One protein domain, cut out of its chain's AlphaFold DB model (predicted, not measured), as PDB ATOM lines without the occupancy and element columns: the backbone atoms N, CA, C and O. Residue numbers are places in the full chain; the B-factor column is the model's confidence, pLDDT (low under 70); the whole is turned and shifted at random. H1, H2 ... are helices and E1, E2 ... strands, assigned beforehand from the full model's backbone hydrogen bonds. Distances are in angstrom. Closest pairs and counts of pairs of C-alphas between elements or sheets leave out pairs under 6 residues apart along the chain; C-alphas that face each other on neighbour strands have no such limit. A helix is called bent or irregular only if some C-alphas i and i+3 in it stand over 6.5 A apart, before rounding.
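AT A GLANCE: This is residues 24 to 155 and 165 to 229 of the 530 residues of an uncharacterized protein of Acidobacteria bacterium (UniProt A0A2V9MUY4). What shape do these helices make? They make a V with a crossbar: H2 and H5 run side by side in one leg, H8 with H6 and H9 on its two sides makes the other, and H5 and H8 meet near their last residues at the point of the V. H1 crosses from one leg to the other, the small H3 and H4 sit at the far end of the first leg, H7 is near the far end of the second, and residues 167 to 172 of the E1 and E2 hairpin stick out there. What is the make-up? The printed part has 197 residues with nine named helices and two named strands, in the order H1 to H7, E1, E2, H8, H9; the sheet, E1 - E2, is antiparallel, and the class is mostly helix. The whole is loose, with a radius of gyration of the C-alphas of 20.3 A, and flat, spanning 57 by 57 by 30 A.

IN THESE COORDINATES: Where do the first elements lie? H1 is residues 31 to 43, 18.2 A long, with C-alpha 31 at (171.968, 176.538, 193.665). H2 is residues 47 to 64, 25.1 A, followed by H3, residues 70 to 78, and H4, residues 80 to 83. Which elements come before the cut? H5 is residues 88 to 114, 42.2 A, and is neither bent nor irregular, but only just: C-alphas 88 and 91 are 6.0 A apart. H6 is residues 122 to 145, 33.8 A, and H7 is residues 148 to 153. What comes after it? E1, residues 166 to 168, and E2, residues 171 to 173, are each 6.1 A long. H8 is residues 175 to 202, 41.0 A, beginning at C-alpha 175 (152.400, 168.093, 200.909), and H9 is residues 208 to 228, 29.3 A, ending at C-alpha 228 (168.620, 178.114, 209.186).

HOW THE PARTS SIT: What does H1 touch? H1 touches H5 at a steep tilt of 69 degrees, only just short of perpendicular, with C-alphas of Gly 40 and Gly 106 closest at 3.4 A. With residues 31 to 35 alone it touches H8, closest at C-alphas of Phe 32 and His 190, 5.7 A; it only just touches H2, with 3 pairs of C-alphas within 8 A, the closest those of Gly 41 and Val 50, 5.7 A. How do H2 to H5 stand? H2 and H5 touch at a shallow tilt of 26 degrees, opposite ways, closest at C-alphas of Ala 64 and Val 89, 4.0 A. H3 touches H2 only at the corner, C-alphas of Leu 63 and Tyr 72 being closest at 5.4 A, and H4 touches H3 only at the corner, C-alphas of Phe 76 and Phe 82 being closest at 4.9 A. What surrounds the hub, H8? H8 touches H6 at a shallow tilt of 33 degrees, only just short of steep, opposite ways, closest at C-alphas of Phe 139 and Gln 188, 5.5 A; it forms a helical hairpin with H9, at 11 degrees, closest at C-alphas of Ile 201 and Val 211, 7.0 A. H8 also touches H5, closest at C-alphas of Arg 114 and Arg 202, 4.9 A, while H6 and H9 are apart, and H7 is close to H8 but not clearly touching, with C-alphas of Leu 151 and Arg 177 at 6.7 A. What do the backbones show? In the hairpin of E1 and E2, N 173 and O 166 are within hydrogen-bond range at 3.0 A. Every O i to N i+4 pair is within range in H1, H2, H3, H6, H8 and H9, against 17 of 23 in H5 and 1 of 2 in H7; H4 is too short for such a pair.

THE WHOLE: How large is it, and is it cut? The C-alphas farthest apart, those of Lys 120 and Gly 170, are 61.8 A apart. Residues 156 to 164 are not printed, and C-alphas 155 and 165 are 15.1 A apart across the cut. Are there long links? Of the links that are printed whole, none is long, and H5 to H6, 7 residues, is short but not tight. Where is confidence low? The mean pLDDT of the printed part is 84.2; 26 residues are under 70, namely 24 to 26, 116 to 120, 154 to 155, 165 to 179 and 229.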
ATOM      1  N   LEU A  24     172.273 163.811 203.064       57.91
ATOM      2  CA  LEU A  24     172.036 164.807 202.017       57.91
ATOM      3  C   LEU A  24     171.126 165.962 202.464       57.91
ATOM      4  O   LEU A  24     171.230 167.039 201.887       57.91
ATOM      5  N   LEU A  25     170.305 165.785 203.509       56.75
ATOM      6  CA  LEU A  25     169.541 166.884 204.111       56.75
ATOM      7  C   LEU A  25     170.430 168.003 204.643       56.75
ATOM      8  O   LEU A  25     170.052 169.166 204.590       56.75
ATOM      9  N   SER A  26     171.617 167.652 205.132       63.44
ATOM     10  CA  SER A  26     172.608 168.604 205.631       63.44
ATOM     11  C   SER A  26     173.563 169.094 204.534       63.44
ATOM     12  O   SER A  26     174.510 169.822 204.820       63.44
ATOM     13  N   GLY A  27     173.366 168.661 203.284       70.38
ATOM     14  CA  GLY A  27     174.267 168.893 202.157       70.38
ATOM     15  C   GLY A  27     173.694 169.846 201.112       70.38
ATOM     16  O   GLY A  27     173.617 169.473 199.944       70.38
ATOM     17  N   TYR A  28     173.299 171.062 201.496       80.75
ATOM     18  CA  TYR A  28     172.900 172.088 200.528       80.75
ATOM     19  C   TYR A  28     174.121 172.866 200.017       80.75
ATOM     20  O   TYR A  28     174.748 173.622 200.756       80.75
ATOM     21  N   LEU A  29     174.457 172.681 198.737       82.12
ATOM     22  CA  LEU A  29     175.582 173.358 198.075       82.12
ATOM     23  C   LEU A  29     175.308 174.826 197.721       82.12
ATOM     24  O   LEU A  29     176.243 175.549 197.378       82.12
ATOM     25  N   GLY A  30     174.045 175.252 197.767       87.00
ATOM     26  CA  GLY A  30     173.601 176.481 197.122       87.00
ATOM     27  C   GLY A  30     173.390 176.270 195.624       87.00
ATOM     28  O   GLY A  30     174.289 175.819 194.906       87.00
ATOM     29  N   PHE A  31     172.217 176.635 195.108       86.56
ATOM     30  CA  PHE A  31     171.968 176.538 193.665       86.56
ATOM     31  C   PHE A  31     172.783 177.576 192.877       86.56
ATOM     32  O   PHE A  31     173.230 177.320 191.759       86.56
ATOM     33  N   PHE A  32     173.033 178.748 193.466       89.00
ATOM     34  CA  PHE A  32     173.841 179.784 192.823       89.00
ATOM     35  C   PHE A  32     175.336 179.401 192.724       89.00
ATOM     36  O   PHE A  32     175.882 179.458 191.616       89.00
ATOM     37  N   PRO A  33     176.003 178.923 193.800       92.25
ATOM     38  CA  PRO A  33     177.311 178.276 193.695       92.25
ATOM     39  C   PRO A  33     177.331 177.129 192.685       92.25
ATOM     40  O   PRO A  33     178.348 176.936 192.026       92.25
ATOM     41  N   LEU A  34     176.214 176.411 192.507       92.06
ATOM     42  CA  LEU A  34     176.115 175.352 191.508       92.06
ATOM     43  C   LEU A  34     176.222 175.834 190.072       92.06
ATOM     44  O   LEU A  34     177.024 175.297 189.304       92.06
ATOM     45  N   LEU A  35     175.506 176.895 189.728       93.06
ATOM     46  CA  LEU A  35     175.633 177.513 188.412       93.06
ATOM     47  C   LEU A  35     177.038 178.085 188.184       93.06
ATOM     48  O   LEU A  35     177.600 177.899 187.103       93.06
ATOM     49  N   LEU A  36     177.641 178.711 189.202       93.69
ATOM     50  CA  LEU A  36     179.029 179.180 189.128       93.69
ATOM     51  C   LEU A  36     180.021 178.023 188.967       93.69
ATOM     52  O   LEU A  36     180.934 178.119 188.152       93.69
ATOM     53  N   GLY A  37     179.846 176.920 189.693       95.31
ATOM     54  CA  GLY A  37     180.702 175.738 189.600       95.31
ATOM     55  C   GLY A  37     180.664 175.108 188.213       95.31
ATOM     56  O   GLY A  37     181.715 174.823 187.632       95.31
ATOM     57  N   LEU A  38     179.465 174.974 187.639       95.31
ATOM     58  CA  LEU A  38     179.279 174.519 186.259       95.31
ATOM     59  C   LEU A  38     179.926 175.485 185.259       95.31
ATOM     60  O   LEU A  38     180.654 175.048 184.367       95.31
ATOM     61  N   TRP A  39     179.734 176.795 185.436       94.50
ATOM     62  CA  TRP A  39     180.378 177.815 184.607       94.50
ATOM     63  C   TRP A  39     181.912 177.727 184.673       94.50
ATOM     64  O   TRP A  39     182.587 177.744 183.640       94.50
ATOM     65  N   GLY A  40     182.471 177.575 185.874       94.75
ATOM     66  CA  GLY A  40     183.905 177.406 186.104       94.75
ATOM     67  C   GLY A  40     184.454 176.143 185.447       94.75
ATOM     68  O   GLY A  40     185.453 176.213 184.729       94.75
ATOM     69  N   GLY A  41     183.774 175.009 185.618       94.94
ATOM     70  CA  GLY A  41     184.157 173.746 184.984       94.94
ATOM     71  C   GLY A  41     184.128 173.810 183.453       94.94
ATOM     72  O   GLY A  41     185.045 173.331 182.781       94.94
ATOM     73  N   LEU A  42     183.116 174.463 182.880       94.00
ATOM     74  CA  LEU A  42     182.957 174.555 181.429       94.00
ATOM     75  C   LEU A  42     183.908 175.567 180.788       94.00
ATOM     76  O   LEU A  42     184.460 175.280 179.721       94.00
ATOM     77  N   PHE A  43     184.143 176.721 181.414       92.44
ATOM     78  CA  PHE A  43     184.768 177.864 180.737       92.44
ATOM     79  C   PHE A  43     186.101 178.330 181.321       92.44
ATOM     80  O   PHE A  43     186.746 179.172 180.689       92.44
ATOM     81  N   SER A  44     186.545 177.830 182.479       92.38
ATOM     82  CA  SER A  44     187.830 178.248 183.055       92.38
ATOM     83  C   SER A  44     189.009 177.895 182.143       92.38
ATOM     84  O   SER A  44     189.066 176.828 181.525       92.38
ATOM     85  N   LYS A  45     189.992 178.800 182.085       89.38
ATOM     86  CA  LYS A  45     191.253 178.599 181.352       89.38
ATOM     87  C   LYS A  45     192.211 177.666 182.101       89.38
ATOM     88  O   LYS A  45     193.074 177.049 181.483       89.38
ATOM     89  N   LYS A  46     192.047 177.515 183.422       92.94
ATOM     90  CA  LYS A  46     192.887 176.665 184.285       92.94
ATOM     91  C   LYS A  46     192.459 175.191 184.180       92.94
ATOM     92  O   LYS A  46     192.037 174.588 185.163       92.94
ATOM     93  N   ARG A  47     192.540 174.612 182.971       93.69
ATOM     94  CA  ARG A  47     191.999 173.272 182.652       93.69
ATOM     95  C   ARG A  47     192.580 172.148 183.502       93.69
ATOM     96  O   ARG A  47     191.831 171.272 183.909       93.69
ATOM     97  N   TRP A  48     193.870 172.203 183.822       95.50
ATOM     98  CA  TRP A  48     194.497 171.215 184.703       95.50
ATOM     99  C   TRP A  48     193.811 171.172 186.080       95.50
ATOM    100  O   TRP A  48     193.501 170.096 186.581       95.50
ATOM    101  N   MET A  49     193.500 172.342 186.649       96.00
ATOM    102  CA  MET A  49     192.877 172.459 187.967       96.00
ATOM    103  C   MET A  49     191.413 172.038 187.916       96.00
ATOM    104  O   MET A  49     190.955 171.323 188.798       96.00
ATOM    105  N   VAL A  50     190.693 172.413 186.855       97.12
ATOM    106  CA  VAL A  50     189.323 171.931 186.619       97.12
ATOM    107  C   VAL A  50     189.285 170.406 186.540       97.12
ATOM    108  O   VAL A  50     188.483 169.790 187.234       97.12
ATOM    109  N   ASN A  51     190.160 169.794 185.741       96.69
ATOM    110  CA  ASN A  51     190.193 168.343 185.564       96.69
ATOM    111  C   ASN A  51     190.545 167.624 186.872       96.69
ATOM    112  O   ASN A  51     189.925 166.615 187.193       96.69
ATOM    113  N   LEU A  52     191.489 168.168 187.650       97.25
ATOM    114  CA  LEU A  52     191.822 167.654 188.978       97.25
ATOM    115  C   LEU A  52     190.611 167.716 189.919       97.25
ATOM    116  O   LEU A  52     190.241 166.704 190.506       97.25
ATOM    117  N   LEU A  53     189.968 168.883 190.033       97.75
ATOM    118  CA  LEU A  53     188.812 169.082 190.913       97.75
ATOM    119  C   LEU A  53     187.625 168.202 190.507       97.75
ATOM    120  O   LEU A  53     186.989 167.605 191.373       97.75
ATOM    121  N   LEU A  54     187.342 168.081 189.208       96.81
ATOM    122  CA  LEU A  54     186.297 167.192 188.698       96.81
ATOM    123  C   LEU A  54     186.633 165.721 188.961       96.81
ATOM    124  O   LEU A  54     185.768 164.990 189.430       96.81
ATOM    125  N   GLY A  55     187.876 165.296 188.723       97.25
ATOM    126  CA  GLY A  55     188.318 163.927 188.993       97.25
ATOM    127  C   GLY A  55     188.186 163.556 190.471       97.25
ATOM    128  O   GLY A  55     187.614 162.515 190.798       97.25
ATOM    129  N   VAL A  56     188.636 164.437 191.372       97.50
ATOM    130  CA  VAL A  56     188.492 164.248 192.825       97.50
ATOM    131  C   VAL A  56     187.020 164.273 193.242       97.50
ATOM    132  O   VAL A  56     186.611 163.442 194.049       97.50
ATOM    133  N   CYS A  57     186.205 165.167 192.675       95.69
ATOM    134  CA  CYS A  57     184.769 165.237 192.952       95.69
ATOM    135  C   CYS A  57     184.045 163.945 192.543       95.69
ATOM    136  O   CYS A  57     183.324 163.362 193.351       95.69
ATOM    137  N   VAL A  58     184.290 163.445 191.326       95.12
ATOM    138  CA  VAL A  58     183.713 162.183 190.835       95.12
ATOM    139  C   VAL A  58     184.158 161.012 191.707       95.12
ATOM    140  O   VAL A  58     183.316 160.226 192.140       95.12
ATOM    141  N   LEU A  59     185.451 160.915 192.028       95.12
ATOM    142  CA  LEU A  59     185.964 159.876 192.923       95.12
ATOM    143  C   LEU A  59     185.297 159.944 194.304       95.12
ATOM    144  O   LEU A  59     184.874 158.919 194.835       95.12
ATOM    145  N   ALA A  60     185.160 161.142 194.871       94.44
ATOM    146  CA  ALA A  60     184.507 161.354 196.156       94.44
ATOM    147  C   ALA A  60     183.030 160.929 196.131       94.44
ATOM    148  O   ALA A  60     182.582 160.267 197.065       94.44
ATOM    149  N   ILE A  61     182.293 161.227 195.057       91.81
ATOM    150  CA  ILE A  61     180.905 160.771 194.873       91.81
ATOM    151  C   ILE A  61     180.851 159.240 194.757       91.81
ATOM    152  O   ILE A  61     180.044 158.602 195.435       91.81
ATOM    153  N   LEU A  62     181.741 158.624 193.970       92.06
ATOM    154  CA  LEU A  62     181.823 157.163 193.840       92.06
ATOM    155  C   LEU A  62     182.133 156.470 195.173       92.06
ATOM    156  O   LEU A  62     181.631 155.372 195.418       92.06
ATOM    157  N   LEU A  63     182.940 157.088 196.036       91.25
ATOM    158  CA  LEU A  63     183.188 156.605 197.396       91.25
ATOM    159  C   LEU A  63     181.986 156.859 198.319       91.25
ATOM    160  O   LEU A  63     181.655 156.006 199.143       91.25
ATOM    161  N   ALA A  64     181.304 157.997 198.162       90.00
ATOM    162  CA  ALA A  64     180.144 158.376 198.965       90.00
ATOM    163  C   ALA A  64     178.955 157.421 198.809       90.00
ATOM    164  O   ALA A  64     178.208 157.216 199.768       90.00
ATOM    165  N   LEU A  65     178.823 156.788 197.640       87.31
ATOM    166  CA  LEU A  65     177.819 155.757 197.360       87.31
ATOM    167  C   LEU A  65     177.988 154.482 198.212       87.31
ATOM    168  O   LEU A  65     177.062 153.673 198.287       87.31
ATOM    169  N   GLY A  66     179.132 154.284 198.878       86.50
ATOM    170  CA  GLY A  66     179.323 153.191 199.832       86.50
ATOM    171  C   GLY A  66     179.037 151.814 199.226       86.50
ATOM    172  O   GLY A  66     179.588 151.456 198.189       86.50
ATOM    173  N   LYS A  67     178.140 151.038 199.845       82.25
ATOM    174  CA  LYS A  67     177.776 149.686 199.376       82.25
ATOM    175  C   LYS A  67     177.181 149.642 197.959       82.25
ATOM    176  O   LYS A  67     177.218 148.592 197.329       82.25
ATOM    177  N   TYR A  68     176.644 150.757 197.455       84.38
ATOM    178  CA  TYR A  68     176.099 150.849 196.093       84.38
ATOM    179  C   TYR A  68     177.188 151.082 195.035       84.38
ATOM    180  O   TYR A  68     176.916 151.032 193.840       84.38
ATOM    181  N   SER A  69     178.429 151.321 195.465       88.31
ATOM    182  CA  SER A  69     179.600 151.434 194.606       88.31
ATOM    183  C   SER A  69     180.430 150.149 194.686       88.31
ATOM    184  O   SER A  69     180.964 149.821 195.757       88.31
ATOM    185  N   PRO A  70     180.606 149.421 193.566       87.56
ATOM    186  CA  PRO A  70     181.517 148.278 193.515       87.56
ATOM    187  C   PRO A  70     182.942 148.660 193.939       87.56
ATOM    188  O   PRO A  70     183.624 147.880 194.603       87.56
ATOM    189  N   PHE A  71     183.363 149.889 193.625       87.25
ATOM    190  CA  PHE A  71     184.683 150.414 193.961       87.25
ATOM    191  C   PHE A  71     184.884 150.573 195.473       87.25
ATOM    192  O   PHE A  71     185.873 150.084 196.019       87.25
ATOM    193  N   TYR A  72     183.927 151.188 196.178       87.94
ATOM    194  CA  TYR A  72     184.012 151.302 197.636       87.94
ATOM    195  C   TYR A  72     183.930 149.929 198.314       87.94
ATOM    196  O   TYR A  72     184.665 149.661 199.261       87.94
ATOM    197  N   SER A  73     183.081 149.034 197.804       85.62
ATOM    198  CA  SER A  73     182.960 147.666 198.325       85.62
ATOM    199  C   SER A  73     184.272 146.881 198.204       85.62
ATOM    200  O   SER A  73     184.659 146.170 199.135       85.62
ATOM    201  N   TRP A  74     184.992 147.049 197.089       89.38
ATOM    202  CA  TRP A  74     186.333 146.495 196.902       89.38
ATOM    203  C   TRP A  74     187.336 147.095 197.901       89.38
ATOM    204  O   TRP A  74     188.019 146.345 198.603       89.38
ATOM    205  N   LEU A  75     187.370 148.425 198.046       89.88
ATOM    206  CA  LEU A  75     188.246 149.105 199.007       89.88
ATOM    207  C   LEU A  75     187.978 148.661 200.446       89.88
ATOM    208  O   LEU A  75     188.911 148.346 201.173       89.88
ATOM    209  N   PHE A  76     186.718 148.578 200.856       86.75
ATOM    210  CA  PHE A  76     186.340 148.121 202.190       86.75
ATOM    211  C   PHE A  76     186.807 146.680 202.457       86.75
ATOM    212  O   PHE A  76     187.293 146.356 203.546       86.75
ATOM    213  N   ARG A  77     186.703 145.802 201.450       85.38
ATOM    214  CA  ARG A  77     187.116 144.399 201.568       85.38
ATOM    215  C   ARG A  77     188.633 144.248 201.658       85.38
ATOM    216  O   ARG A  77     189.091 143.493 202.513       85.38
ATOM    217  N   TYR A  78     189.400 144.948 200.825       90.88
ATOM    218  CA  TYR A  78     190.841 144.692 200.668       90.88
ATOM    219  C   TYR A  78     191.760 145.735 201.308       90.88
ATOM    220  O   TYR A  78     192.919 145.432 201.575       90.88
ATOM    221  N   CYS A  79     191.267 146.937 201.601       88.75
ATOM    222  CA  CYS A  79     192.057 148.018 202.175       88.75
ATOM    223  C   CYS A  79     191.620 148.289 203.628       88.75
ATOM    224  O   CYS A  79     190.566 148.892 203.854       88.75
ATOM    225  N   PRO A  80     192.414 147.879 204.642       82.50
ATOM    226  CA  PRO A  80     192.024 147.971 206.050       82.50
ATOM    227  C   PRO A  80     191.627 149.378 206.512       82.50
ATOM    228  O   PRO A  80     190.755 149.508 207.366       82.50
ATOM    229  N   ILE A  81     192.202 150.437 205.927       82.19
ATOM    230  CA  ILE A  81     191.887 151.820 206.309       82.19
ATOM    231  C   ILE A  81     190.415 152.179 206.054       82.19
ATOM    232  O   ILE A  81     189.797 152.877 206.855       82.19
ATOM    233  N   PHE A  82     189.816 151.634 204.989       82.25
ATOM    234  CA  PHE A  82     188.416 151.881 204.646       82.25
ATOM    235  C   PHE A  82     187.446 151.113 205.548       82.25
ATOM    236  O   PHE A  82     186.278 151.486 205.630       82.25
ATOM    237  N   ARG A  83     187.922 150.111 206.305       76.56
ATOM    238  CA  ARG A  83     187.116 149.421 207.326       76.56
ATOM    239  C   ARG A  83     186.840 150.297 208.549       76.56
ATOM    240  O   ARG A  83     185.842 150.084 209.227       76.56
ATOM    241  N   TYR A  84     187.675 151.310 208.798       72.00
ATOM    242  CA  TYR A  84     187.413 152.337 209.816       72.00
ATOM    243  C   TYR A  84     186.409 153.402 209.334       72.00
ATOM    244  O   TYR A  84     185.841 154.139 210.142       72.00
ATOM    245  N   GLY A  85     186.177 153.494 208.017       70.69
ATOM    246  CA  GLY A  85     185.245 154.428 207.391       70.69
ATOM    247  C   GLY A  85     183.787 154.063 207.668       70.69
ATOM    248  O   GLY A  85     183.164 153.328 206.907       70.69
ATOM    249  N   ARG A  86     183.232 154.610 208.755       71.94
ATOM    250  CA  ARG A  86     181.876 154.297 209.250       71.94
ATOM    251  C   ARG A  86     180.735 154.815 208.369       71.94
ATOM    252  O   ARG A  86     179.677 154.203 208.301       71.94
ATOM    253  N   TYR A  87     180.934 155.956 207.715       79.50
ATOM    254  CA  TYR A  87     179.909 156.614 206.905       79.50
ATOM    255  C   TYR A  87     180.511 157.033 205.565       79.50
ATOM    256  O   TYR A  87     181.034 158.148 205.476       79.50
ATOM    257  N   PRO A  88     180.437 156.174 204.531       86.00
ATOM    258  CA  PRO A  88     180.991 156.475 203.212       86.00
ATOM    259  C   PRO A  88     180.455 157.801 202.668       86.00
ATOM    260  O   PRO A  88     181.213 158.610 202.156       86.00
ATOM    261  N   VAL A  89     179.177 158.107 202.912       85.25
ATOM    262  CA  VAL A  89     178.539 159.365 202.490       85.25
ATOM    263  C   VAL A  89     179.304 160.636 202.903       85.25
ATOM    264  O   VAL A  89     179.195 161.655 202.231       85.25
ATOM    265  N   LYS A  90     180.155 160.592 203.942       87.25
ATOM    266  CA  LYS A  90     181.016 161.724 204.331       87.25
ATOM    267  C   LYS A  90     182.040 162.117 203.261       87.25
ATOM    268  O   LYS A  90     182.508 163.252 203.291       87.25
ATOM    269  N   PHE A  91     182.346 161.262 202.282       90.56
ATOM    270  CA  PHE A  91     183.134 161.675 201.114       90.56
ATOM    271  C   PHE A  91     182.460 162.809 200.321       90.56
ATOM    272  O   PHE A  91     183.160 163.576 199.665       90.56
ATOM    273  N   MET A  92     181.145 163.027 200.475       90.31
ATOM    274  CA  MET A  92     180.469 164.214 199.940       90.31
ATOM    275  C   MET A  92     181.079 165.532 200.433       90.31
ATOM    276  O   MET A  92     181.033 166.508 199.698       90.31
ATOM    277  N   PHE A  93     181.716 165.590 201.610       90.75
ATOM    278  CA  PHE A  93     182.446 166.794 202.030       90.75
ATOM    279  C   PHE A  93     183.569 167.162 201.053       90.75
ATOM    280  O   PHE A  93     183.760 168.337 200.746       90.75
ATOM    281  N   VAL A  94     184.284 166.162 200.531       93.69
ATOM    282  CA  VAL A  94     185.354 166.364 199.544       93.69
ATOM    283  C   VAL A  94     184.766 166.820 198.211       93.69
ATOM    284  O   VAL A  94     185.293 167.749 197.598       93.69
ATOM    285  N   ALA A  95     183.647 166.224 197.789       93.25
ATOM    286  CA  ALA A  95     182.924 166.656 196.593       93.25
ATOM    287  C   ALA A  95     182.455 168.117 196.721       93.25
ATOM    288  O   ALA A  95     182.720 168.929 195.836       93.25
ATOM    289  N   ASN A  96     181.858 168.476 197.863       91.75
ATOM    290  CA  ASN A  96     181.391 169.829 198.157       91.75
ATOM    291  C   ASN A  96     182.540 170.846 198.153       91.75
ATOM    292  O   ASN A  96     182.408 171.924 197.577       91.75
ATOM    293  N   PHE A  97     183.688 170.490 198.736       94.44
ATOM    294  CA  PHE A  97     184.888 171.325 198.709       94.44
ATOM    295  C   PHE A  97     185.401 171.556 197.280       94.44
ATOM    296  O   PHE A  97     185.639 172.697 196.884       94.44
ATOM    297  N   CYS A  98     185.518 170.493 196.475       96.06
ATOM    298  CA  CYS A  98     185.931 170.614 195.074       96.06
ATOM    299  C   CYS A  98     184.979 171.517 194.286       96.06
ATOM    300  O   CYS A  98     185.405 172.338 193.473       96.06
ATOM    301  N   PHE A  99     183.685 171.385 194.558       94.06
ATOM    302  CA  PHE A  99     182.652 172.162 193.907       94.06
ATOM    303  C   PHE A  99     182.688 173.650 194.285       94.06
ATOM    304  O   PHE A  99     182.569 174.505 193.409       94.06
ATOM    305  N   ALA A 100     182.955 173.974 195.552       93.94
ATOM    306  CA  ALA A 100     183.171 175.352 195.994       93.94
ATOM    307  C   ALA A 100     184.375 176.006 195.284       93.94
ATOM    308  O   ALA A 100     184.299 177.162 194.863       93.94
ATOM    309  N   LEU A 101     185.465 175.258 195.074       96.19
ATOM    310  CA  LEU A 101     186.622 175.746 194.310       96.19
ATOM    311  C   LEU A 101     186.297 175.954 192.823       96.19
ATOM    312  O   LEU A 101     186.726 176.947 192.232       96.19
ATOM    313  N   LEU A 102     185.506 175.059 192.219       96.50
ATOM    314  CA  LEU A 102     184.991 175.253 190.861       96.50
ATOM    315  C   LEU A 102     184.096 176.497 190.771       96.50
ATOM    316  O   LEU A 102     184.174 177.219 189.780       96.50
ATOM    317  N   ALA A 103     183.293 176.786 191.798       94.69
ATOM    318  CA  ALA A 103     182.476 177.996 191.852       94.69
ATOM    319  C   ALA A 103     183.336 179.267 191.926       94.69
ATOM    320  O   ALA A 103     183.049 180.234 191.221       94.69
ATOM    321  N   GLY A 104     184.436 179.243 192.687       94.00
ATOM    322  CA  GLY A 104     185.431 180.322 192.698       94.00
ATOM    323  C   GLY A 104     186.073 180.544 191.324       94.00
ATOM    324  O   GLY A 104     186.121 181.670 190.834       94.00
ATOM    325  N   LEU A 105     186.464 179.464 190.638       95.19
ATOM    326  CA  LEU A 105     186.915 179.531 189.241       95.19
ATOM    327  C   LEU A 105     185.839 180.069 188.292       95.19
ATOM    328  O   LEU A 105     186.153 180.725 187.296       95.19
ATOM    329  N   GLY A 106     184.578 179.760 188.578       94.00
ATOM    330  CA  GLY A 106     183.429 180.281 187.860       94.00
ATOM    331  C   GLY A 106     183.298 181.788 188.005       94.00
ATOM    332  O   GLY A 106     183.119 182.475 187.001       94.00
ATOM    333  N   LEU A 107     183.455 182.296 189.227       91.75
ATOM    334  CA  LEU A 107     183.446 183.725 189.515       91.75
ATOM    335  C   LEU A 107     184.607 184.450 188.814       91.75
ATOM    336  O   LEU A 107     184.368 185.429 188.116       91.75
ATOM    337  N   ASP A 108     185.832 183.920 188.875       90.31
ATOM    338  CA  ASP A 108     186.967 184.478 188.118       90.31
ATOM    339  C   ASP A 108     186.643 184.571 186.615       90.31
ATOM    340  O   ASP A 108     186.944 185.558 185.940       90.31
ATOM    341  N   ARG A 109     186.006 183.527 186.067       90.12
ATOM    342  CA  ARG A 109     185.724 183.437 184.631       90.12
ATOM    343  C   ARG A 109     184.563 184.323 184.187       90.12
ATOM    344  O   ARG A 109     184.587 184.822 183.063       90.12
ATOM    345  N   ILE A 110     183.523 184.465 185.008       89.62
ATOM    346  CA  ILE A 110     182.322 185.238 184.665       89.62
ATOM    347  C   ILE A 110     182.599 186.744 184.688       89.62
ATOM    348  O   ILE A 110     182.002 187.485 183.914       89.62
ATOM    349  N   GLU A 111     183.562 187.203 185.487       88.38
ATOM    350  CA  GLU A 111     183.970 188.611 185.519       88.38
ATOM    351  C   GLU A 111     184.617 189.082 184.219       88.38
ATOM    352  O   GLU A 111     184.430 190.235 183.828       88.38
ATOM    353  N   GLU A 112     185.289 188.187 183.488       86.56
ATOM    354  CA  GLU A 112     185.822 188.515 182.165       86.56
ATOM    355  C   GLU A 112     184.704 188.916 181.182       86.56
ATOM    356  O   GLU A 112     184.975 189.593 180.195       86.56
ATOM    357  N   LEU A 113     183.430 188.566 181.435       85.19
ATOM    358  CA  LEU A 113     182.292 189.063 180.644       85.19
ATOM    359  C   LEU A 113     182.164 190.592 180.687       85.19
ATOM    360  O   LEU A 113     181.490 191.177 179.838       85.19
ATOM    361  N   ARG A 114     182.790 191.271 181.647       84.94
ATOM    362  CA  ARG A 114     182.832 192.736 181.672       84.94
ATOM    363  C   ARG A 114     183.601 193.302 180.475       84.94
ATOM    364  O   ARG A 114     183.264 194.385 179.984       84.94
ATOM    365  N   ASP A 115     184.577 192.559 179.966       81.81
ATOM    366  CA  ASP A 115     185.437 192.995 178.875       81.81
ATOM    367  C   ASP A 115     184.842 192.631 177.510       81.81
ATOM    368  O   ASP A 115     184.321 191.536 177.284       81.81
ATOM    369  N   GLN A 116     184.909 193.571 176.560       66.25
ATOM    370  CA  GLN A 116     184.355 193.381 175.211       66.25
ATOM    371  C   GLN A 116     185.144 192.341 174.397       66.25
ATOM    372  O   GLN A 116     184.575 191.691 173.528       66.25
ATOM    373  N   TYR A 117     186.419 192.118 174.730       63.78
ATOM    374  CA  TYR A 117     187.314 191.183 174.035       63.78
ATOM    375  C   TYR A 117     187.389 189.786 174.679       63.78
ATOM    376  O   TYR A 117     188.269 188.993 174.342       63.78
ATOM    377  N   CYS A 118     186.480 189.467 175.605       64.56
ATOM    378  CA  CYS A 118     186.486 188.219 176.381       64.56
ATOM    379  C   CYS A 118     186.424 186.936 175.526       64.56
ATOM    380  O   CYS A 118     186.900 185.871 175.936       64.56
ATOM    381  N   PHE A 119     185.864 187.016 174.315       67.06
ATOM    382  CA  PHE A 119     185.545 185.851 173.489       67.06
ATOM    383  C   PHE A 119     186.375 185.802 172.209       67.06
ATOM    384  O   PHE A 119     185.878 186.049 171.116       67.06
ATOM    385  N   LYS A 120     187.654 185.442 172.337       68.81
ATOM    386  CA  LYS A 120     188.521 185.250 171.162       68.81
ATOM    387  C   LYS A 120     188.171 183.999 170.339       68.81
ATOM    388  O   LYS A 120     188.501 183.943 169.163       68.81
ATOM    389  N   SER A 121     187.502 183.002 170.931       81.12
ATOM    390  CA  SER A 121     187.108 181.757 170.254       81.12
ATOM    391  C   SER A 121     185.601 181.692 170.008       81.12
ATOM    392  O   SER A 121     184.804 181.820 170.944       81.12
ATOM    393  N   ARG A 122     185.214 181.406 168.756       85.81
ATOM    394  CA  ARG A 122     183.819 181.175 168.338       85.81
ATOM    395  C   ARG A 122     183.160 180.056 169.150       85.81
ATOM    396  O   ARG A 122     182.006 180.193 169.541       85.81
ATOM    397  N   THR A 123     183.895 178.991 169.464       85.62
ATOM    398  CA  THR A 123     183.391 177.866 170.267       85.62
ATOM    399  C   THR A 123     183.050 178.297 171.689       85.62
ATOM    400  O   THR A 123     182.000 177.939 172.212       85.62
ATOM    401  N   THR A 124     183.902 179.116 172.316       84.81
ATOM    402  CA  THR A 124     183.643 179.638 173.667       84.81
ATOM    403  C   THR A 124     182.432 180.565 173.685       84.81
ATOM    404  O   THR A 124     181.622 180.477 174.603       84.81
ATOM    405  N   TYR A 125     182.283 181.416 172.664       86.81
ATOM    406  CA  TYR A 125     181.119 182.290 172.529       86.81
ATOM    407  C   TYR A 125     179.814 181.486 172.448       86.81
ATOM    408  O   TYR A 125     178.925 181.679 173.275       86.81
ATOM    409  N   TRP A 126     179.721 180.537 171.510       89.75
ATOM    410  CA  TRP A 126     178.524 179.705 171.359       89.75
ATOM    411  C   TRP A 126     178.263 178.818 172.576       89.75
ATOM    412  O   TRP A 126     177.109 178.646 172.952       89.75
ATOM    413  N   GLY A 127     179.310 178.321 173.240       90.06
ATOM    414  CA  GLY A 127     179.166 177.581 174.495       90.06
ATOM    415  C   GLY A 127     178.527 178.422 175.603       90.06
ATOM    416  O   GLY A 127     177.647 177.939 176.308       90.06
ATOM    417  N   ILE A 128     178.913 179.693 175.726       89.12
ATOM    418  CA  ILE A 128     178.323 180.621 176.702       89.12
ATOM    419  C   ILE A 128     176.881 180.960 176.343       89.12
ATOM    420  O   ILE A 128     176.020 180.932 177.220       89.12
ATOM    421  N   VAL A 129     176.607 181.250 175.069       91.19
ATOM    422  CA  VAL A 129     175.239 181.505 174.594       91.19
ATOM    423  C   VAL A 129     174.348 180.303 174.890       91.19
ATOM    424  O   VAL A 129     173.268 180.480 175.444       91.19
ATOM    425  N   LEU A 130     174.821 179.088 174.599       94.50
ATOM    426  CA  LEU A 130     174.093 177.858 174.888       94.50
ATOM    427  C   LEU A 130     173.867 177.679 176.392       94.50
ATOM    428  O   LEU A 130     172.747 177.396 176.791       94.50
ATOM    429  N   PHE A 131     174.885 177.897 177.228       93.56
ATOM    430  CA  PHE A 131     174.740 177.796 178.681       93.56
ATOM    431  C   PHE A 131     173.694 178.782 179.218       93.56
ATOM    432  O   PHE A 131     172.794 178.387 179.955       93.56
ATOM    433  N   LEU A 132     173.773 180.057 178.821       93.69
ATOM    434  CA  LEU A 132     172.809 181.079 179.240       93.69
ATOM    435  C   LEU A 132     171.403 180.784 178.709       93.69
ATOM    436  O   LEU A 132     170.427 180.965 179.435       93.69
ATOM    437  N   PHE A 133     171.298 180.277 177.478       95.62
ATOM    438  CA  PHE A 133     170.035 179.813 176.915       95.62
ATOM    439  C   PHE A 133     169.468 178.636 177.712       95.62
ATOM    440  O   PHE A 133     168.287 178.652 178.032       95.62
ATOM    441  N   SER A 134     170.286 177.657 178.105       94.62
ATOM    442  CA  SER A 134     169.856 176.540 178.953       94.62
ATOM    443  C   SER A 134     169.389 177.013 180.330       94.62
ATOM    444  O   SER A 134     168.359 176.548 180.804       94.62
ATOM    445  N   VAL A 135     170.088 177.969 180.952       93.94
ATOM    446  CA  VAL A 135     169.668 178.586 182.223       93.94
ATOM    447  C   VAL A 135     168.318 179.296 182.063       93.94
ATOM    448  O   VAL A 135     167.418 179.090 182.876       93.94
ATOM    449  N   ALA A 136     168.140 180.081 180.998       94.62
ATOM    450  CA  ALA A 136     166.879 180.763 180.708       94.62
ATOM    451  C   ALA A 136     165.743 179.780 180.367       94.62
ATOM    452  O   ALA A 136     164.622 179.941 180.842       94.62
ATOM    453  N   ALA A 137     166.028 178.728 179.599       94.44
ATOM    454  CA  ALA A 137     165.071 177.681 179.260       94.44
ATOM    455  C   ALA A 137     164.642 176.894 180.504       94.44
ATOM    456  O   ALA A 137     163.454 176.638 180.673       94.44
ATOM    457  N   LEU A 138     165.573 176.569 181.408       93.12
ATOM    458  CA  LEU A 138     165.263 175.954 182.701       93.12
ATOM    459  C   LEU A 138     164.426 176.883 183.583       93.12
ATOM    460  O   LEU A 138     163.496 176.411 184.231       93.12
ATOM    461  N   PHE A 139     164.700 178.191 183.572       92.88
ATOM    462  CA  PHE A 139     163.888 179.172 184.291       92.88
ATOM    463  C   PHE A 139     162.452 179.163 183.755       92.88
ATOM    464  O   PHE A 139     161.516 178.933 184.517       92.88
ATOM    465  N   LEU A 140     162.272 179.285 182.437       93.12
ATOM    466  CA  LEU A 140     160.952 179.246 181.800       93.12
ATOM    467  C   LEU A 140     160.229 177.910 182.025       93.12
ATOM    468  O   LEU A 140     159.039 177.906 182.338       93.12
ATOM    469  N   LEU A 141     160.944 176.787 181.921       91.38
ATOM    470  CA  LEU A 141     160.400 175.457 182.187       91.38
ATOM    471  C   LEU A 141     159.945 175.336 183.643       91.38
ATOM    472  O   LEU A 141     158.831 174.887 183.897       91.38
ATOM    473  N   SER A 142     160.766 175.773 184.598       90.12
ATOM    474  CA  SER A 142     160.405 175.748 186.016       90.12
ATOM    475  C   SER A 142     159.185 176.628 186.308       90.12
ATOM    476  O   SER A 142     158.334 176.234 187.101       90.12
ATOM    477  N   THR A 143     159.043 177.773 185.629       88.38
ATOM    478  CA  THR A 143     157.851 178.636 185.695       88.38
ATOM    479  C   THR A 143     156.619 177.928 185.139       88.38
ATOM    480  O   THR A 143     155.587 177.875 185.811       88.38
ATOM    481  N   ALA A 144     156.728 177.306 183.963       87.44
ATOM    482  CA  ALA A 144     155.637 176.538 183.367       87.44
ATOM    483  C   ALA A 144     155.190 175.374 184.273       87.44
ATOM    484  O   ALA A 144     153.991 175.185 184.497       87.44
ATOM    485  N   LEU A 145     156.150 174.643 184.851       86.12
ATOM    486  CA  LEU A 145     155.904 173.534 185.778       86.12
ATOM    487  C   LEU A 145     155.332 173.991 187.125       86.12
ATOM    488  O   LEU A 145     154.603 173.229 187.749       86.12
ATOM    489  N   SER A 146     155.617 175.221 187.561       84.88
ATOM    490  CA  SER A 146     155.062 175.781 188.800       84.88
ATOM    491  C   SER A 146     153.601 176.230 188.682       84.88
ATOM    492  O   SER A 146     152.990 176.582 189.688       84.88
ATOM    493  N   SER A 147     153.024 176.215 187.474       84.50
ATOM    494  CA  SER A 147     151.619 176.576 187.271       84.50
ATOM    495  C   SER A 147     150.668 175.547 187.891       84.50
ATOM    496  O   SER A 147     150.881 174.339 187.782       84.50
ATOM    497  N   GLU A 148     149.554 176.017 188.460       78.06
ATOM    498  CA  GLU A 148     148.496 175.155 189.020       78.06
ATOM    499  C   GLU A 148     147.995 174.107 188.013       78.06
ATOM    500  O   GLU A 148     147.755 172.948 188.346       78.06
ATOM    501  N   ARG A 149     147.904 174.477 186.729       81.00
ATOM    502  CA  ARG A 149     147.523 173.552 185.647       81.00
ATOM    503  C   ARG A 149     148.540 172.430 185.430       81.00
ATOM    504  O   ARG A 149     148.142 171.321 185.086       81.00
ATOM    505  N   ALA A 150     149.834 172.702 185.586       79.56
ATOM    506  CA  ALA A 150     150.873 171.687 185.445       79.56
ATOM    507  C   ALA A 150     150.948 170.807 186.698       79.56
ATOM    508  O   ALA A 150     150.955 169.582 186.583       79.56
ATOM    509  N   LEU A 151     150.920 171.413 187.889       73.62
ATOM    510  CA  LEU A 151     150.949 170.702 189.172       73.62
ATOM    511  C   LEU A 151     149.717 169.809 189.382       73.62
ATOM    512  O   LEU A 151     149.845 168.709 189.912       73.62
ATOM    513  N   SER A 152     148.533 170.236 188.932       70.62
ATOM    514  CA  SER A 152     147.312 169.413 188.994       70.62
ATOM    515  C   SER A 152     147.358 168.190 188.073       70.62
ATOM    516  O   SER A 152     146.804 167.151 188.426       70.62
ATOM    517  N   LYS A 153     148.048 168.285 186.927       72.81
ATOM    518  CA  LYS A 153     148.296 167.156 186.010       72.81
ATOM    519  C   LYS A 153     149.439 166.258 186.473       72.81
ATOM    520  O   LYS A 153     149.433 165.065 186.181       72.81
ATOM    521  N   MET A 154     150.392 166.813 187.216       65.62
ATOM    522  CA  MET A 154     151.401 166.065 187.956       65.62
ATOM    523  C   MET A 154     150.755 165.407 189.184       65.62
ATOM    524  O   MET A 154     151.086 165.705 190.329       65.62
ATOM    525  N   ASN A 155     149.865 164.439 188.950       54.66
ATOM    526  CA  ASN A 155     149.668 163.342 189.895       54.66
ATOM    527  C   ASN A 155     150.926 162.469 189.834       54.66
ATOM    528  O   ASN A 155     150.912 161.349 189.328       54.66
ATOM    529  N   SER A 165     147.771 163.527 204.907       39.66
ATOM    530  CA  SER A 165     146.931 164.700 204.702       39.66
ATOM    531  C   SER A 165     146.927 165.521 205.996       39.66
ATOM    532  O   SER A 165     146.128 165.273 206.901       39.66
ATOM    533  N   PHE A 166     147.828 166.502 206.111       40.84
ATOM    534  CA  PHE A 166     147.739 167.476 207.201       40.84
ATOM    535  C   PHE A 166     146.551 168.395 206.935       40.84
ATOM    536  O   PHE A 166     146.462 169.032 205.883       40.84
ATOM    537  N   HIS A 167     145.628 168.428 207.888       43.59
ATOM    538  CA  HIS A 167     144.496 169.338 207.869       43.59
ATOM    539  C   HIS A 167     144.923 170.611 208.596       43.59
ATOM    540  O   HIS A 167     144.995 170.631 209.823       43.59
ATOM    541  N   TYR A 168     145.224 171.666 207.844       43.62
ATOM    542  CA  TYR A 168     145.481 172.995 208.399       43.62
ATOM    543  C   TYR A 168     144.287 173.886 208.049       43.62
ATOM    544  O   TYR A 168     143.931 174.003 206.878       43.62
ATOM    545  N   GLN A 169     143.621 174.460 209.058       44.56
ATOM    546  CA  GLN A 169     142.434 175.318 208.882       44.56
ATOM    547  C   GLN A 169     141.310 174.693 208.020       44.56
ATOM    548  O   GLN A 169     140.657 175.373 207.234       44.56
ATOM    549  N   GLY A 170     141.086 173.381 208.145       47.19
ATOM    550  CA  GLY A 170     140.020 172.679 207.416       47.19
ATOM    551  C   GLY A 170     140.334 172.349 205.952       47.19
ATOM    552  O   GLY A 170     139.466 171.819 205.264       47.19
ATOM    553  N   GLN A 171     141.557 172.610 205.473       43.97
ATOM    554  CA  GLN A 171     141.995 172.216 204.132       43.97
ATOM    555  C   GLN A 171     143.027 171.086 204.180       43.97
ATOM    556  O   GLN A 171     144.000 171.131 204.933       43.97
ATOM    557  N   THR A 172     142.820 170.080 203.332       51.06
ATOM    558  CA  THR A 172     143.745 168.966 203.122       51.06
ATOM    559  C   THR A 172     144.939 169.435 202.294       51.06
ATOM    560  O   THR A 172     144.837 169.602 201.076       51.06
ATOM    561  N   LEU A 173     146.091 169.637 202.933       50.78
ATOM    562  CA  LEU A 173     147.314 170.025 202.233       50.78
ATOM    563  C   LEU A 173     147.939 168.807 201.545       50.78
ATOM    564  O   LEU A 173     148.388 167.866 202.197       50.78
ATOM    565  N   ASN A 174     148.027 168.834 200.212       58.56
ATOM    566  CA  ASN A 174     148.829 167.860 199.477       58.56
ATOM    567  C   ASN A 174     150.310 168.267 199.560       58.56
ATOM    568  O   ASN A 174     150.803 169.055 198.744       58.56
ATOM    569  N   ILE A 175     151.008 167.747 200.574       55.72
ATOM    570  CA  ILE A 175     152.400 168.093 200.909       55.72
ATOM    571  C   ILE A 175     153.320 167.990 199.686       55.72
ATOM    572  O   ILE A 175     154.158 168.862 199.469       55.72
ATOM    573  N   SER A 176     153.136 166.962 198.851       60.62
ATOM    574  CA  SER A 176     153.975 166.724 197.670       60.62
ATOM    575  C   SER A 176     153.959 167.906 196.691       60.62
ATOM    576  O   SER A 176     155.010 168.355 196.238       60.62
ATOM    577  N   ARG A 177     152.781 168.491 196.437       67.62
ATOM    578  CA  ARG A 177     152.623 169.663 195.561       67.62
ATOM    579  C   ARG A 177     153.249 170.912 196.174       67.62
ATOM    580  O   ARG A 177     153.887 171.691 195.465       67.62
ATOM    581  N   SER A 178     153.111 171.094 197.487       65.00
ATOM    582  CA  SER A 178     153.750 172.205 198.204       65.00
ATOM    583  C   SER A 178     155.279 172.117 198.130       65.00
ATOM    584  O   SER A 178     155.934 173.092 197.766       65.00
ATOM    585  N   ILE A 179     155.852 170.926 198.343       68.94
ATOM    586  CA  ILE A 179     157.301 170.692 198.233       68.94
ATOM    587  C   ILE A 179     157.794 170.943 196.803       68.94
ATOM    588  O   ILE A 179     158.774 171.668 196.616       68.94
ATOM    589  N   ILE A 180     157.122 170.380 195.792       75.56
ATOM    590  CA  ILE A 180     157.514 170.554 194.383       75.56
ATOM    591  C   ILE A 180     157.435 172.033 193.995       75.56
ATOM    592  O   ILE A 180     158.397 172.584 193.465       75.56
ATOM    593  N   SER A 181     156.322 172.704 194.298       75.75
ATOM    594  CA  SER A 181     156.152 174.126 193.979       75.75
ATOM    595  C   SER A 181     157.137 175.022 194.736       75.75
ATOM    596  O   SER A 181     157.638 175.992 194.171       75.75
ATOM    597  N   GLY A 182     157.439 174.721 196.003       76.44
ATOM    598  CA  GLY A 182     158.471 175.411 196.781       76.44
ATOM    599  C   GLY A 182     159.861 175.232 196.171       76.44
ATOM    600  O   GLY A 182     160.580 176.210 195.977       76.44
ATOM    601  N   SER A 183     160.200 174.006 195.765       82.12
ATOM    602  CA  SER A 183     161.481 173.680 195.123       82.12
ATOM    603  C   SER A 183     161.638 174.378 193.770       82.12
ATOM    604  O   SER A 183     162.683 174.967 193.497       82.12
ATOM    605  N   LEU A 184     160.590 174.372 192.937       85.75
ATOM    606  CA  LEU A 184     160.583 175.070 191.647       85.75
ATOM    607  C   LEU A 184     160.749 176.583 191.824       85.75
ATOM    608  O   LEU A 184     161.552 177.184 191.116       85.75
ATOM    609  N   ARG A 185     160.053 177.191 192.794       84.19
ATOM    610  CA  ARG A 185     160.219 178.616 193.127       84.19
ATOM    611  C   ARG A 185     161.648 178.939 193.567       84.19
ATOM    612  O   ARG A 185     162.203 179.940 193.127       84.19
ATOM    613  N   ASN A 186     162.267 178.078 194.372       83.31
ATOM    614  CA  ASN A 186     163.651 178.269 194.801       83.31
ATOM    615  C   ASN A 186     164.633 178.211 193.609       83.31
ATOM    616  O   ASN A 186     165.466 179.098 193.424       83.31
ATOM    617  N   ILE A 187     164.454 177.230 192.713       87.00
ATOM    618  CA  ILE A 187     165.212 177.126 191.453       87.00
ATOM    619  C   ILE A 187     165.044 178.394 190.598       87.00
ATOM    620  O   ILE A 187     166.036 178.929 190.100       87.00
ATOM    621  N   GLN A 188     163.817 178.912 190.456       89.56
ATOM    622  CA  GLN A 188     163.537 180.141 189.702       89.56
ATOM    623  C   GLN A 188     164.296 181.343 190.268       89.56
ATOM    624  O   GLN A 188     164.943 182.062 189.505       89.56
ATOM    625  N   ILE A 189     164.245 181.549 191.588       88.06
ATOM    626  CA  ILE A 189     164.931 182.661 192.262       88.06
ATOM    627  C   ILE A 189     166.427 182.624 191.941       88.06
ATOM    628  O   ILE A 189     167.004 183.647 191.569       88.06
ATOM    629  N   HIS A 190     167.057 181.452 192.010       88.88
ATOM    630  CA  HIS A 190     168.494 181.335 191.775       88.88
ATOM    631  C   HIS A 190     168.897 181.415 190.299       88.88
ATOM    632  O   HIS A 190     169.895 182.069 189.988       88.88
ATOM    633  N   LEU A 191     168.130 180.817 189.381       91.88
ATOM    634  CA  LEU A 191     168.350 180.978 187.936       91.88
ATOM    635  C   LEU A 191     168.184 182.449 187.520       91.88
ATOM    636  O   LEU A 191     169.031 182.995 186.813       91.88
ATOM    637  N   GLY A 192     167.129 183.109 188.006       90.94
ATOM    638  CA  GLY A 192     166.867 184.526 187.761       90.94
ATOM    639  C   GLY A 192     167.964 185.423 188.333       90.94
ATOM    640  O   GLY A 192     168.468 186.299 187.630       90.94
ATOM    641  N   ALA A 193     168.405 185.161 189.566       89.56
ATOM    642  CA  ALA A 193     169.517 185.883 190.175       89.56
ATOM    643  C   ALA A 193     170.829 185.692 189.399       89.56
ATOM    644  O   ALA A 193     171.586 186.648 189.243       89.56
ATOM    645  N   PHE A 194     171.094 184.492 188.870       91.75
ATOM    646  CA  PHE A 194     172.273 184.232 188.039       91.75
ATOM    647  C   PHE A 194     172.226 185.010 186.718       91.75
ATOM    648  O   PHE A 194     173.213 185.641 186.338       91.75
ATOM    649  N   LEU A 195     171.076 185.034 186.037       91.94
ATOM    650  CA  LEU A 195     170.893 185.828 184.817       91.94
ATOM    651  C   LEU A 195     171.029 187.331 185.095       91.94
ATOM    652  O   LEU A 195     171.740 188.029 184.370       91.94
ATOM    653  N   LEU A 196     170.411 187.824 186.173       90.44
ATOM    654  CA  LEU A 196     170.547 189.213 186.608       90.44
ATOM    655  C   LEU A 196     172.009 189.553 186.913       90.44
ATOM    656  O   LEU A 196     172.499 190.595 186.487       90.44
ATOM    657  N   PHE A 197     172.731 188.664 187.591       89.88
ATOM    658  CA  PHE A 197     174.151 188.837 187.874       89.88
ATOM    659  C   PHE A 197     174.988 188.971 186.595       89.88
ATOM    660  O   PHE A 197     175.795 189.897 186.485       89.88
ATOM    661  N   VAL A 198     174.751 188.117 185.593       89.75
ATOM    662  CA  VAL A 198     175.408 188.218 184.278       89.75
ATOM    663  C   VAL A 198     175.125 189.572 183.615       89.75
ATOM    664  O   VAL A 198     176.046 190.199 183.081       89.75
ATOM    665  N   LEU A 199     173.882 190.061 183.681       88.62
ATOM    666  CA  LEU A 199     173.507 191.380 183.155       88.62
ATOM    667  C   LEU A 199     174.216 192.521 183.903       88.62
ATOM    668  O   LEU A 199     174.766 193.424 183.267       88.62
ATOM    669  N   LEU A 200     174.267 192.461 185.236       88.12
ATOM    670  CA  LEU A 200     174.931 193.463 186.076       88.12
ATOM    671  C   LEU A 200     176.446 193.516 185.835       88.12
ATOM    672  O   LEU A 200     177.011 194.607 185.807       88.12
ATOM    673  N   ILE A 201     177.104 192.375 185.590       87.69
ATOM    674  CA  ILE A 201     178.528 192.344 185.209       87.69
ATOM    675  C   ILE A 201     178.767 193.097 183.896       87.69
ATOM    676  O   ILE A 201     179.757 193.824 183.766       87.69
ATOM    677  N   ARG A 202     177.866 192.951 182.915       84.62
ATOM    678  CA  ARG A 202     177.974 193.676 181.638       84.62
ATOM    679  C   ARG A 202     177.696 195.167 181.803       84.62
ATOM    680  O   ARG A 202     178.187 195.973 181.007       84.62
ATOM    681  N   TRP A 203     176.958 195.556 182.841       85.94
ATOM    682  CA  TRP A 203     176.666 196.951 183.131       85.94
ATOM    683  C   TRP A 203     177.862 197.655 183.784       85.94
ATOM    684  O   TRP A 203     177.956 197.833 184.998       85.94
ATOM    685  N   LYS A 204     178.782 198.138 182.939       83.00
ATOM    686  CA  LYS A 204     180.058 198.754 183.349       83.00
ATOM    687  C   LYS A 204     179.950 199.937 184.329       83.00
ATOM    688  O   LYS A 204     180.970 200.285 184.921       83.00
ATOM    689  N   ARG A 205     178.764 200.534 184.518       87.50
ATOM    690  CA  ARG A 205     178.531 201.616 185.494       87.50
ATOM    691  C   ARG A 205     178.675 201.150 186.947       87.50
ATOM    692  O   ARG A 205     179.002 201.966 187.803       87.50
ATOM    693  N   ILE A 206     178.477 199.863 187.236       87.75
ATOM    694  CA  ILE A 206     178.570 199.327 188.600       87.75
ATOM    695  C   ILE A 206     180.010 198.873 188.885       87.75
ATOM    696  O   ILE A 206     180.654 198.182 188.083       87.75
ATOM    697  N   ARG A 207     180.560 199.270 190.040       89.81
ATOM    698  CA  ARG A 207     181.912 198.857 190.464       89.81
ATOM    699  C   ARG A 207     181.953 197.345 190.697       89.81
ATOM    700  O   ARG A 207     181.062 196.799 191.340       89.81
ATOM    701  N   LEU A 208     183.006 196.673 190.222       86.62
ATOM    702  CA  LEU A 208     183.113 195.208 190.291       86.62
ATOM    703  C   LEU A 208     183.042 194.681 191.729       86.62
ATOM    704  O   LEU A 208     182.377 193.688 191.984       86.62
ATOM    705  N   ASN A 209     183.650 195.391 192.680       89.81
ATOM    706  CA  ASN A 209     183.621 195.006 194.091       89.81
ATOM    707  C   ASN A 209     182.201 195.016 194.682       89.81
ATOM    708  O   ASN A 209     181.905 194.192 195.538       89.81
ATOM    709  N   ILE A 210     181.312 195.895 194.200       89.94
ATOM    710  CA  ILE A 210     179.899 195.911 194.615       89.94
ATOM    711  C   ILE A 210     179.194 194.666 194.074       89.94
ATOM    712  O   ILE A 210     178.473 193.997 194.804       89.94
ATOM    713  N   VAL A 211     179.450 194.322 192.811       86.38
ATOM    714  CA  VAL A 211     178.898 193.130 192.151       86.38
ATOM    715  C   VAL A 211     179.381 191.839 192.834       86.38
ATOM    716  O   VAL A 211     178.569 190.962 193.126       86.38
ATOM    717  N   ARG A 212     180.674 191.755 193.177       87.06
ATOM    718  CA  ARG A 212     181.260 190.664 193.978       87.06
ATOM    719  C   ARG A 212     180.605 190.559 195.353       87.06
ATOM    720  O   ARG A 212     180.162 189.480 195.731       87.06
ATOM    721  N   GLY A 213     180.516 191.679 196.074       89.88
ATOM    722  CA  GLY A 213     179.882 191.738 197.389       89.88
ATOM    723  C   GLY A 213     178.427 191.280 197.343       89.88
ATOM    724  O   GLY A 213     178.030 190.457 198.156       89.88
ATOM    725  N   ALA A 214     177.658 191.723 196.344       88.38
ATOM    726  CA  ALA A 214     176.269 191.311 196.160       88.38
ATOM    727  C   ALA A 214     176.126 189.797 195.930       88.38
ATOM    728  O   ALA A 214     175.236 189.184 196.514       88.38
ATOM    729  N   VAL A 215     177.008 189.178 195.137       87.50
ATOM    730  CA  VAL A 215     176.985 187.719 194.936       87.50
ATOM    731  C   VAL A 215     177.385 186.952 196.178       87.50
ATOM    732  O   VAL A 215     176.714 185.983 196.518       87.50
ATOM    733  N   VAL A 216     178.438 187.377 196.874       89.25
ATOM    734  CA  VAL A 216     178.823 186.735 198.135       89.25
ATOM    735  C   VAL A 216     177.680 186.841 199.143       89.25
ATOM    736  O   VAL A 216     177.310 185.832 199.735       89.25
ATOM    737  N   SER A 217     177.049 188.011 199.274       90.50
ATOM    738  CA  SER A 217     175.876 188.201 200.134       90.50
ATOM    739  C   SER A 217     174.694 187.332 199.712       90.50
ATOM    740  O   SER A 217     174.051 186.747 200.577       90.50
ATOM    741  N   LEU A 218     174.421 187.197 198.410       88.50
ATOM    742  CA  LEU A 218     173.363 186.322 197.902       88.50
ATOM    743  C   LEU A 218     173.636 184.853 198.246       88.50
ATOM    744  O   LEU A 218     172.729 184.170 198.703       88.50
ATOM    745  N   ILE A 219     174.872 184.381 198.058       89.75
ATOM    746  CA  ILE A 219     175.281 183.015 198.411       89.75
ATOM    747  C   ILE A 219     175.156 182.799 199.923       89.75
ATOM    748  O   ILE A 219     174.603 181.791 200.349       89.75
ATOM    749  N   LEU A 220     175.637 183.737 200.744       90.06
ATOM    750  CA  LEU A 220     175.537 183.639 202.201       90.06
ATOM    751  C   LEU A 220     174.081 183.642 202.668       90.06
ATOM    752  O   LEU A 220     173.730 182.852 203.535       90.06
ATOM    753  N   PHE A 221     173.235 184.490 202.085       88.38
ATOM    754  CA  PHE A 221     171.810 184.557 202.394       88.38
ATOM    755  C   PHE A 221     171.066 183.288 201.962       88.38
ATOM    756  O   PHE A 221     170.272 182.761 202.733       88.38
ATOM    757  N   ASP A 222     171.367 182.763 200.772       86.31
ATOM    758  CA  ASP A 222     170.847 181.491 200.257       86.31
ATOM    759  C   ASP A 222     171.211 180.325 201.185       86.31
ATOM    760  O   ASP A 222     170.339 179.602 201.675       86.31
ATOM    761  N   LEU A 223     172.501 180.178 201.492       86.12
ATOM    762  CA  LEU A 223     172.971 179.154 202.416       86.12
ATOM    763  C   LEU A 223     172.367 179.353 203.809       86.12
ATOM    764  O   LEU A 223     171.940 178.374 204.412       86.12
ATOM    765  N   PHE A 224     172.274 180.585 204.311       85.19
ATOM    766  CA  PHE A 224     171.670 180.863 205.610       85.19
ATOM    767  C   PHE A 224     170.199 180.455 205.637       85.19
ATOM    768  O   PHE A 224     169.846 179.641 206.473       85.19
ATOM    769  N   ILE A 225     169.356 180.926 204.714       81.94
ATOM    770  CA  ILE A 225     167.914 180.618 204.711       81.94
ATOM    771  C   ILE A 225     167.655 179.119 204.603       81.94
ATOM    772  O   ILE A 225     166.854 178.580 205.368       81.94
ATOM    773  N   ASN A 226     168.327 178.442 203.669       77.62
ATOM    774  CA  ASN A 226     168.090 177.019 203.440       77.62
ATOM    775  C   ASN A 226     168.633 176.149 204.584       77.62
ATOM    776  O   ASN A 226     168.094 175.072 204.826       77.62
ATOM    777  N   ASN A 227     169.660 176.609 205.310       78.00
ATOM    778  CA  ASN A 227     170.224 175.871 206.443       78.00
ATOM    779  C   ASN A 227     169.737 176.364 207.821       78.00
ATOM    780  O   ASN A 227     169.992 175.688 208.815       78.00
ATOM    781  N   PHE A 228     169.024 177.495 207.912       76.69
ATOM    782  CA  PHE A 228     168.620 178.114 209.186       76.69
ATOM    783  C   PHE A 228     167.800 177.152 210.047       76.69
ATOM    784  O   PHE A 228     168.007 177.043 211.251       76.69
ATOM    785  N   TRP A 229     166.916 176.394 209.401       66.12
ATOM    786  CA  TRP A 229     166.028 175.439 210.056       66.12
ATOM    787  C   TRP A 229     166.651 174.058 210.289       66.12
ATOM    788  O   TRP A 229     166.015 173.212 210.912       66.12
TER     789      TRP A 229